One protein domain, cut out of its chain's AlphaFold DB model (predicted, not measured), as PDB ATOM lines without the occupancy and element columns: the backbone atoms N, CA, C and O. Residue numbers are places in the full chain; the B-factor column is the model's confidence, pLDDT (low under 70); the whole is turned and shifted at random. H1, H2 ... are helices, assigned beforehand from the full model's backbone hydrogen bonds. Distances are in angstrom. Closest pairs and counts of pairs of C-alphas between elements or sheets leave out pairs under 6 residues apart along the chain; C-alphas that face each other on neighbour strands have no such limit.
ATOM      1  N   LYS A  24      20.822 -44.262  13.469       80.38
ATOM      2  CA  LYS A  24      20.364 -43.719  12.186       80.38
ATOM      3  C   LYS A  24      19.617 -42.400  12.397       80.38
ATOM      4  O   LYS A  24      19.711 -41.500  11.562       80.38
ATOM      5  N   ASP A  25      18.918 -42.252  13.521       82.50
ATOM      6  CA  ASP A  25      18.251 -41.009  13.881       82.50
ATOM      7  C   ASP A  25      19.251 -39.920  14.308       82.50
ATOM      8  O   ASP A  25      19.012 -38.741  14.023       82.50
ATOM      9  N   GLU A  26      20.390 -40.276  14.913       88.31
ATOM     10  CA  GLU A  26      21.486 -39.337  15.196       88.31
ATOM     11  C   GLU A  26      22.127 -38.834  13.899       88.31
ATOM     12  O   GLU A  26      22.249 -37.624  13.705       88.31
ATOM     13  N   THR A  27      22.400 -39.741  12.959       88.81
ATOM     14  CA  THR A  27      22.948 -39.407  11.633       88.81
ATOM     15  C   THR A  27      22.027 -38.439  10.890       88.81
ATOM     16  O   THR A  27      22.446 -37.371  10.453       88.81
ATOM     17  N   VAL A  28      20.727 -38.742  10.793       90.81
ATOM     18  CA  VAL A  28      19.756 -37.835  10.154       90.81
ATOM     19  C   VAL A  28      19.683 -36.488  10.882       90.81
ATOM     20  O   VAL A  28      19.521 -35.448  10.239       90.81
ATOM     21  N   SER A  29      19.791 -36.486  12.212       92.12
ATOM     22  CA  SER A  29      19.782 -35.252  13.003       92.12
ATOM     23  C   SER A  29      21.015 -34.388  12.730       92.12
ATOM     24  O   SER A  29      20.870 -33.171  12.616       92.12
ATOM     25  N   GLU A  30      22.194 -34.990  12.567       92.38
ATOM     26  CA  GLU A  30      23.418 -34.301  12.142       92.38
ATOM     27  C   GLU A  30      23.243 -33.669  10.755       92.38
ATOM     28  O   GLU A  30      23.468 -32.467  10.592       92.38
ATOM     29  N   LEU A  31      22.754 -34.440   9.777       91.88
ATOM     30  CA  LEU A  31      22.527 -33.946   8.415       91.88
ATOM     31  C   LEU A  31      21.562 -32.753   8.394       91.88
ATOM     32  O   LEU A  31      21.821 -31.744   7.743       91.88
ATOM     33  N   ILE A  32      20.470 -32.827   9.155       93.31
ATOM     34  CA  ILE A  32      19.514 -31.720   9.252       93.31
ATOM     35  C   ILE A  32      20.132 -30.492   9.925       93.31
ATOM     36  O   ILE A  32      19.898 -29.386   9.443       93.31
ATOM     37  N   ARG A  33      20.954 -30.656  10.970       91.94
ATOM     38  CA  ARG A  33      21.663 -29.526  11.596       91.94
ATOM     39  C   ARG A  33      22.577 -28.803  10.608       91.94
ATOM     40  O   ARG A  33      22.637 -27.579  10.641       91.94
ATOM     41  N   MET A  34      23.241 -29.524   9.701       91.44
ATOM     42  CA  MET A  34      24.062 -28.889   8.662       91.44
ATOM     43  C   MET A  34      23.233 -28.010   7.718       91.44
ATOM     44  O   MET A  34      23.676 -26.928   7.336       91.44
ATOM     45  N   ILE A  35      22.020 -28.441   7.360       89.38
ATOM     46  CA  ILE A  35      21.110 -27.640   6.528       89.38
ATOM     47  C   ILE A  35      20.542 -26.463   7.340       89.38
ATOM     48  O   ILE A  35      20.463 -25.350   6.819       89.38
ATOM     49  N   ASP A  36      20.194 -26.682   8.614       88.75
ATOM     50  CA  ASP A  36      19.709 -25.643   9.534       88.75
ATOM     51  C   ASP A  36      20.746 -24.518   9.718       88.75
ATOM     52  O   ASP A  36      20.371 -23.344   9.754       88.75
ATOM     53  N   GLY A  37      22.046 -24.842   9.718       87.00
ATOM     54  CA  GLY A  37      23.130 -23.856   9.767       87.00
ATOM     55  C   GLY A  37      23.072 -22.814   8.640       87.00
ATOM     56  O   GLY A  37      23.452 -21.665   8.840       87.00
ATOM     57  N   LEU A  38      22.496 -23.147   7.479       85.19
ATOM     58  CA  LEU A  38      22.319 -22.182   6.383       85.19
ATOM     59  C   LEU A  38      21.239 -21.132   6.687       85.19
ATOM     60  O   LEU A  38      21.299 -20.013   6.173       85.19
ATOM     61  N   ALA A  39      20.249 -21.474   7.514       82.12
ATOM     62  CA  ALA A  39      19.266 -20.511   8.004       82.12
ATOM     63  C   ALA A  39      19.886 -19.591   9.071       82.12
ATOM     64  O   ALA A  39      19.621 -18.389   9.074       82.12
ATOM     65  N   GLU A  40      20.761 -20.127   9.928       81.44
ATOM     66  CA  GLU A  40      21.526 -19.340  10.910       81.44
ATOM     67  C   GLU A  40      22.484 -18.349  10.229       81.44
ATOM     68  O   GLU A  40      22.558 -17.184  10.623       81.44
ATOM     69  N   GLU A  41      23.129 -18.768   9.136       83.69
ATOM     70  CA  GLU A  41      23.949 -17.915   8.261       83.69
ATOM     71  C   GLU A  41      23.122 -16.900   7.439       83.69
ATOM     72  O   GLU A  41      23.684 -16.112   6.679       83.69
ATOM     73  N   LYS A  42      21.786 -16.878   7.592       80.69
ATOM     74  CA  LYS A  42      20.840 -16.017   6.855       80.69
ATOM     75  C   LYS A  42      20.893 -16.187   5.332       80.69
ATOM     76  O   LYS A  42      20.506 -15.281   4.596       80.69
ATOM     77  N   ILE A  43      21.326 -17.354   4.854       80.00
ATOM     78  CA  ILE A  43      21.322 -17.703   3.424       80.00
ATOM     79  C   ILE A  43      19.887 -17.964   2.944       80.00
ATOM     80  O   ILE A  43      19.562 -17.737   1.781       80.00
ATOM     81  N   ILE A  44      19.011 -18.416   3.847       81.31
ATOM     82  CA  ILE A  44      17.604 -18.712   3.573       81.31
ATOM     83  C   ILE A  44      16.685 -18.195   4.690       81.31
ATOM     84  O   ILE A  44      17.043 -18.225   5.864       81.31
ATOM     85  N   ASP A  45      15.473 -17.754   4.332       77.56
ATOM     86  CA  ASP A  45      14.435 -17.369   5.299       77.56
ATOM     87  C   ASP A  45      13.890 -18.584   6.073       77.56
ATOM     88  O   ASP A  45      13.296 -19.514   5.512       77.56
ATOM     89  N   CYS A  46      14.032 -18.525   7.397       68.75
ATOM     90  CA  CYS A  46      13.592 -19.530   8.358       68.75
ATOM     91  C   CYS A  46      12.095 -19.875   8.244       68.75
ATOM     92  O   CYS A  46      11.709 -21.028   8.461       68.75
ATOM     93  N   ARG A  47      11.227 -18.910   7.889       69.12
ATOM     94  CA  ARG A  47       9.768 -19.138   7.812       69.12
ATOM     95  C   ARG A  47       9.390 -20.098   6.691       69.12
ATOM     96  O   ARG A  47       8.535 -20.962   6.880       69.12
ATOM     97  N   GLY A  48      10.042 -19.968   5.537       65.19
ATOM     98  CA  GLY A  48       9.825 -20.838   4.384       65.19
ATOM     99  C   GLY A  48      10.510 -22.196   4.510       65.19
ATOM    100  O   GLY A  48      10.225 -23.077   3.711       65.19
ATOM    101  N   PHE A  49      11.400 -22.373   5.483       79.56
ATOM    102  CA  PHE A  49      12.291 -23.525   5.580       79.56
ATOM    103  C   PHE A  49      11.761 -24.644   6.493       79.56
ATOM    104  O   PHE A  49      11.988 -25.819   6.212       79.56
ATOM    105  N   SER A  50      10.967 -24.325   7.523       81.38
ATOM    106  CA  SER A  50      10.461 -25.313   8.499       81.38
ATOM    107  C   SER A  50       9.660 -26.469   7.867       81.38
ATOM    108  O   SER A  50       9.859 -27.639   8.202       81.38
ATOM    109  N   ARG A  51       8.798 -26.179   6.879       81.62
ATOM    110  CA  ARG A  51       8.019 -27.217   6.178       81.62
ATOM    111  C   ARG A  51       8.914 -28.122   5.322       81.62
ATOM    112  O   ARG A  51       8.703 -29.333   5.271       81.62
ATOM    113  N   GLN A  52       9.914 -27.547   4.664       86.62
ATOM    114  CA  GLN A  52      10.864 -28.248   3.804       86.62
ATOM    115  C   GLN A  52      11.803 -29.115   4.645       86.62
ATOM    116  O   GLN A  52      12.061 -30.256   4.281       86.62
ATOM    117  N   ARG A  53      12.207 -28.630   5.821       88.56
ATOM    118  CA  ARG A  53      13.030 -29.355   6.790       88.56
ATOM    119  C   ARG A  53      12.428 -30.702   7.188       88.56
ATOM    120  O   ARG A  53      13.121 -31.716   7.144       88.56
ATOM    121  N   THR A  54      11.133 -30.751   7.515       90.00
ATOM    122  CA  THR A  54      10.447 -32.019   7.837       90.00
ATOM    123  C   THR A  54      10.488 -32.999   6.663       90.00
ATOM    124  O   THR A  54      10.720 -34.191   6.856       90.00
ATOM    125  N   MET A  55      10.328 -32.498   5.436       89.88
ATOM    126  CA  MET A  55      10.430 -33.321   4.228       89.88
ATOM    127  C   MET A  55      11.852 -33.837   3.996       89.88
ATOM    128  O   MET A  55      12.017 -35.005   3.652       89.88
ATOM    129  N   TYR A  56      12.873 -33.002   4.208       92.06
ATOM    130  CA  TYR A  56      14.274 -33.409   4.082       92.06
ATOM    131  C   TYR A  56      14.618 -34.482   5.099       92.06
ATOM    132  O   TYR A  56      15.231 -35.475   4.734       92.06
ATOM    133  N   LYS A  57      14.132 -34.347   6.337       93.06
ATOM    134  CA  LYS A  57      14.320 -35.367   7.371       93.06
ATOM    135  C   LYS A  57      13.766 -36.720   6.917       93.06
ATOM    136  O   LYS A  57      14.446 -37.730   7.047       93.06
ATOM    137  N   GLY A  58      12.559 -36.733   6.346       92.81
ATOM    138  CA  GLY A  58      11.947 -37.951   5.811       92.81
ATOM    139  C   GLY A  58      12.723 -38.551   4.635       92.81
ATOM    140  O   GLY A  58      12.940 -39.761   4.602       92.81
ATOM    141  N   ALA A  59      13.179 -37.719   3.694       92.62
ATOM    142  CA  ALA A  59      13.969 -38.172   2.549       92.62
ATOM    143  C   ALA A  59      15.332 -38.731   2.984       92.62
ATOM    144  O   ALA A  59      15.671 -39.848   2.611       92.62
ATOM    145  N   LEU A  60      16.064 -38.008   3.834       93.88
ATOM    146  CA  LEU A  60      17.361 -38.429   4.367       93.88
ATOM    147  C   LEU A  60      17.247 -39.722   5.174       93.88
ATOM    148  O   LEU A  60      18.050 -40.622   4.967       93.88
ATOM    149  N   LYS A  61      16.218 -39.859   6.021       94.38
ATOM    150  CA  LYS A  61      15.949 -41.111   6.740       94.38
ATOM    151  C   LYS A  61      15.690 -42.270   5.779       94.38
ATOM    152  O   LYS A  61      16.281 -43.333   5.928       94.38
ATOM    153  N   THR A  62      14.867 -42.045   4.757       93.56
ATOM    154  CA  THR A  62      14.555 -43.073   3.754       93.56
ATOM    155  C   THR A  62      15.804 -43.515   2.989       93.56
ATOM    156  O   THR A  62      15.988 -44.706   2.753       93.56
ATOM    157  N   ILE A  63      16.669 -42.575   2.603       93.31
ATOM    158  CA  ILE A  63      17.913 -42.880   1.887       93.31
ATOM    159  C   ILE A  63      18.912 -43.581   2.795       93.31
ATOM    160  O   ILE A  63      19.468 -44.600   2.397       93.31
ATOM    161  N   LEU A  64      19.057 -43.118   4.033       92.38
ATOM    162  CA  LEU A  64      19.907 -43.762   5.026       92.38
ATOM    163  C   LEU A  64      19.483 -45.214   5.294       92.38
ATOM    164  O   LEU A  64      20.324 -46.088   5.490       92.38
ATOM    165  N   GLU A  65      18.178 -45.488   5.301       91.06
ATOM    166  CA  GLU A  65      17.643 -46.834   5.502       91.06
ATOM    167  C   GLU A  65      17.789 -47.739   4.273       91.06
ATOM    168  O   GLU A  65      18.030 -48.934   4.445       91.06
ATOM    169  N   LYS A  66      17.625 -47.197   3.060       91.12
ATOM    170  CA  LYS A  66      17.578 -47.985   1.817       91.12
ATOM    171  C   LYS A  66      18.913 -48.115   1.093       91.12
ATOM    172  O   LYS A  66      19.156 -49.149   0.483       91.12
ATOM    173  N   GLN A  67      19.701 -47.049   1.080       90.50
ATOM    174  CA  GLN A  67      20.903 -46.918   0.254       90.50
ATOM    175  C   GLN A  67      22.154 -46.811   1.130       90.50
ATOM    176  O   GLN A  67      23.135 -47.490   0.859       90.50
ATOM    177  N   GLY A  68      22.061 -46.087   2.246       90.44
ATOM    178  CA  GLY A  68      23.138 -45.977   3.220       90.44
ATOM    179  C   GLY A  68      23.496 -44.534   3.549       90.44
ATOM    180  O   GLY A  68      22.840 -43.572   3.142       90.44
ATOM    181  N   GLU A  69      24.531 -44.387   4.373       91.31
ATOM    182  CA  GLU A  69      24.964 -43.085   4.884       91.31
ATOM    183  C   GLU A  69      25.610 -42.211   3.806       91.31
ATOM    184  O   GLU A  69      25.418 -40.993   3.817       91.31
ATOM    185  N   SER A  70      26.334 -42.816   2.860       91.38
ATOM    186  CA  SER A  70      27.013 -42.085   1.784       91.38
ATOM    187  C   SER A  70      26.008 -41.308   0.937       91.38
ATOM    188  O   SER A  70      26.136 -40.101   0.750       91.38
ATOM    189  N   GLU A  71      24.939 -41.975   0.519       92.56
ATOM    190  CA  GLU A  71      23.880 -41.429  -0.323       92.56
ATOM    191  C   GLU A  71      23.058 -40.380   0.436       92.56
ATOM    192  O   GLU A  71      22.658 -39.355  -0.121       92.56
ATOM    193  N   ALA A  72      22.848 -40.579   1.742       93.06
ATOM    194  CA  ALA A  72      22.198 -39.581   2.586       93.06
ATOM    195  C   ALA A  72      23.053 -38.304   2.706       93.06
ATOM    196  O   ALA A  72      22.523 -37.191   2.614       93.06
ATOM    197  N   ARG A  73      24.378 -38.445   2.857       93.38
ATOM    198  CA  ARG A  73      25.329 -37.320   2.869       93.38
ATOM    199  C   ARG A  73      25.377 -36.605   1.516       93.38
ATOM    200  O   ARG A  73      25.375 -35.375   1.499       93.38
ATOM    201  N   GLU A  74      25.351 -37.333   0.401       94.38
ATOM    202  CA  GLU A  74      25.287 -36.753  -0.949       94.38
ATOM    203  C   GLU A  74      24.006 -35.937  -1.167       94.38
ATOM    204  O   GLU A  74      24.070 -34.794  -1.628       94.38
ATOM    205  N   LEU A  75      22.848 -36.468  -0.757       94.94
ATOM    206  CA  LEU A  75      21.584 -35.734  -0.820       94.94
ATOM    207  C   LEU A  75      21.628 -34.467   0.046       94.94
ATOM    208  O   LEU A  75      21.188 -33.401  -0.389       94.94
ATOM    209  N   CYS A  76      22.182 -34.561   1.258       95.50
ATOM    210  CA  CYS A  76      22.366 -33.411   2.139       95.50
ATOM    211  C   CYS A  76      23.257 -32.338   1.489       95.50
ATOM    212  O   CYS A  76      22.882 -31.165   1.454       95.50
ATOM    213  N   ALA A  77      24.398 -32.737   0.923       94.88
ATOM    214  CA  ALA A  77      25.321 -31.835   0.242       94.88
ATOM    215  C   ALA A  77      24.654 -31.129  -0.948       94.88
ATOM    216  O   ALA A  77      24.805 -29.916  -1.107       94.88
ATOM    217  N   TRP A  78      23.857 -31.854  -1.735       96.00
ATOM    218  CA  TRP A  78      23.089 -31.277  -2.837       96.00
ATOM    219  C   TRP A  78      22.062 -30.241  -2.354       96.00
ATOM    220  O   TRP A  78      21.989 -29.146  -2.913       96.00
ATOM    221  N   ILE A  79      21.308 -30.537  -1.284       94.19
ATOM    222  CA  ILE A  79      20.344 -29.585  -0.704       94.19
ATOM    223  C   ILE A  79      21.063 -28.303  -0.273       94.19
ATOM    224  O   ILE A  79      20.612 -27.200  -0.587       94.19
ATOM    225  N   MET A  80      22.191 -28.444   0.426       93.50
ATOM    226  CA  MET A  80      22.981 -27.309   0.897       93.50
ATOM    227  C   MET A  80      23.534 -26.474  -0.261       93.50
ATOM    228  O   MET A  80      23.464 -25.247  -0.212       93.50
ATOM    229  N   ALA A  81      24.053 -27.119  -1.309       92.94
ATOM    230  CA  ALA A  81      24.549 -26.439  -2.503       92.94
ATOM    231  C   ALA A  81      23.435 -25.645  -3.200       92.94
ATOM    232  O   ALA A  81      23.616 -24.464  -3.481       92.94
ATOM    233  N   HIS A  82      22.253 -26.245  -3.374       93.19
ATOM    234  CA  HIS A  82      21.096 -25.578  -3.975       93.19
ATOM    235  C   HIS A  82      20.661 -24.338  -3.181       93.19
ATOM    236  O   HIS A  82      20.349 -23.297  -3.763       93.19
ATOM    237  N   ILE A  83      20.655 -24.429  -1.846       90.88
ATOM    238  CA  ILE A  83      20.334 -23.291  -0.974       90.88
ATOM    239  C   ILE A  83      21.373 -22.182  -1.134       90.88
ATOM    240  O   ILE A  83      20.991 -21.025  -1.289       90.88
ATOM    241  N   LYS A  84      22.665 -22.525  -1.132       89.19
ATOM    242  CA  LYS A  84      23.755 -21.554  -1.305       89.19
ATOM    243  C   LYS A  84      23.722 -20.872  -2.671       89.19
ATOM    244  O   LYS A  84      23.956 -19.674  -2.749       89.19
ATOM    245  N   GLU A  85      23.416 -21.616  -3.730       91.12
ATOM    246  CA  GLU A  85      23.394 -21.096  -5.098       91.12
ATOM    247  C   GLU A  85      22.164 -20.221  -5.377       91.12
ATOM    248  O   GLU A  85      22.269 -19.183  -6.028       91.12
ATOM    249  N   HIS A  86      20.987 -20.617  -4.886       88.81
ATOM    250  CA  HIS A  86      19.727 -19.965  -5.252       88.81
ATOM    251  C   HIS A  86      19.084 -19.137  -4.133       88.81
ATOM    252  O   HIS A  86      18.012 -18.565  -4.353       88.81
ATOM    253  N   GLY A  87      19.665 -19.119  -2.930       87.38
ATOM    254  CA  GLY A  87      19.109 -18.444  -1.750       87.38
ATOM    255  C   GLY A  87      17.757 -19.005  -1.295       87.38
ATOM    256  O   GLY A  87      16.993 -18.331  -0.605       87.38
ATOM    257  N   LYS A  88      17.395 -20.219  -1.733       88.25
ATOM    258  CA  LYS A  88      16.091 -20.833  -1.451       88.25
ATOM    259  C   LYS A  88      16.180 -22.347  -1.322       88.25
ATOM    260  O   LYS A  88      16.975 -23.007  -1.980       88.25
ATOM    261  N   ALA A  89      15.288 -22.897  -0.507       89.50
ATOM    262  CA  ALA A  89      15.174 -24.329  -0.272       89.50
ATOM    263  C   ALA A  89      14.660 -25.048  -1.531       89.50
ATOM    264  O   ALA A  89      13.643 -24.614  -2.095       89.50
ATOM    265  N   PRO A  90      15.289 -26.160  -1.961       91.69
ATOM    266  CA  PRO A  90      14.764 -26.959  -3.059       91.69
ATOM    267  C   PRO A  90      13.364 -27.500  -2.737       91.69
ATOM    268  O   PRO A  90      13.037 -27.856  -1.600       91.69
ATOM    269  N   LYS A  91      12.508 -27.584  -3.758       91.56
ATOM    270  CA  LYS A  91      11.137 -28.092  -3.605       91.56
ATOM    271  C   LYS A  91      11.142 -29.587  -3.278       91.56
ATOM    272  O   LYS A  91      11.966 -30.342  -3.784       91.56
ATOM    273  N   SER A  92      10.133 -30.048  -2.536       90.19
ATOM    274  CA  SER A  92      10.009 -31.454  -2.118       90.19
ATOM    275  C   SER A  92       9.953 -32.455  -3.276       90.19
ATOM    276  O   SER A  92      10.335 -33.607  -3.104       90.19
ATOM    277  N   LYS A  93       9.448 -32.051  -4.451       91.81
ATOM    278  CA  LYS A  93       9.479 -32.896  -5.655       91.81
ATOM    279  C   LYS A  93      10.925 -33.135  -6.107       91.81
ATOM    280  O   LYS A  93      11.332 -34.284  -6.158       91.81
ATOM    281  N   SER A  94      11.701 -32.067  -6.290       93.38
ATOM    282  CA  SER A  94      13.105 -32.138  -6.715       93.38
ATOM    283  C   SER A  94      13.985 -32.906  -5.733       93.38
ATOM    284  O   SER A  94      14.833 -33.675  -6.155       93.38
ATOM    285  N   VAL A  95      13.748 -32.767  -4.424       92.38
ATOM    286  CA  VAL A  95      14.492 -33.545  -3.414       92.38
ATOM    287  C   VAL A  95      14.208 -35.043  -3.535       92.38
ATOM    288  O   VAL A  95      15.118 -35.847  -3.403       92.38
ATOM    289  N   ARG A  96      12.955 -35.429  -3.804       89.06
ATOM    290  CA  ARG A  96      12.595 -36.840  -4.003       89.06
ATOM    291  C   ARG A  96      13.127 -37.397  -5.322       89.06
ATOM    292  O   ARG A  96      13.561 -38.539  -5.325       89.06
ATOM    293  N   GLU A  97      13.124 -36.608  -6.395       93.12
ATOM    294  CA  GLU A  97      13.752 -36.978  -7.676       93.12
ATOM    295  C   GLU A  97      15.260 -37.191  -7.494       93.12
ATOM    296  O   GLU A  97      15.775 -38.238  -7.868       93.12
ATOM    297  N   GLN A  98      15.948 -36.256  -6.826       90.94
ATOM    298  CA  GLN A  98      17.379 -36.371  -6.530       90.94
ATOM    299  C   GLN A  98      17.702 -37.588  -5.650       90.94
ATOM    300  O   GLN A  98      18.766 -38.182  -5.773       90.94
ATOM    301  N   ALA A  99      16.777 -37.960  -4.767       86.62
ATOM    302  CA  ALA A  99      16.891 -39.123  -3.900       86.62
ATOM    303  C   ALA A  99      16.487 -40.450  -4.588       86.62
ATOM    304  O   ALA A  99      16.570 -41.507  -3.968       86.62
ATOM    305  N   GLY A 100      15.991 -40.430  -5.832       87.94
ATOM    306  CA  GLY A 100      15.468 -41.631  -6.500       87.94
ATOM    307  C   GLY A 100      14.224 -42.225  -5.817       87.94
ATOM    308  O   GLY A 100      14.051 -43.441  -5.774       87.94
TER     309      GLY A 100
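This is residues 24 to 100 of the 102 residues of an uncharacterized protein of Methanosarcinales archaeon Met12 (UniProt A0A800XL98). H2, the longest helix, forms an up-and-down bundle with H1 and H3, each running against the one before; H4 packs on H2. The printed part has 77 residues, all helix in class, with H1 to H4 in order. It is compact, radius of gyration of the C-alphas 11.3 A, spanning 32 by 24 by 19 A.

H2, residues 46 to 66, spans 29.5 A. H1, residues 24 to 40, begins at C-alpha 24 (20.364, -43.719, 12.186). H3 is residues 69 to 86; H4, residues 92 to 98, ends at C-alpha 98 (17.379, -36.371, -6.530).

H2 touches H1, H3 and H4, the closest C-alphas being Cys 46 to Ala 39, 5.8 A, Leu 60 to Ala 72, 5.3 A, and Met 55 to Ser 92, 6.6 A. H1 and H4 are apart. Every O i to N i+4 pair in H3 and H4 is within hydrogen-bond range; H1 has 11 of 13, H2 13 of 17.

The printed part has no cut; its links are tight. Residues 46 to 48 have pLDDT under 70.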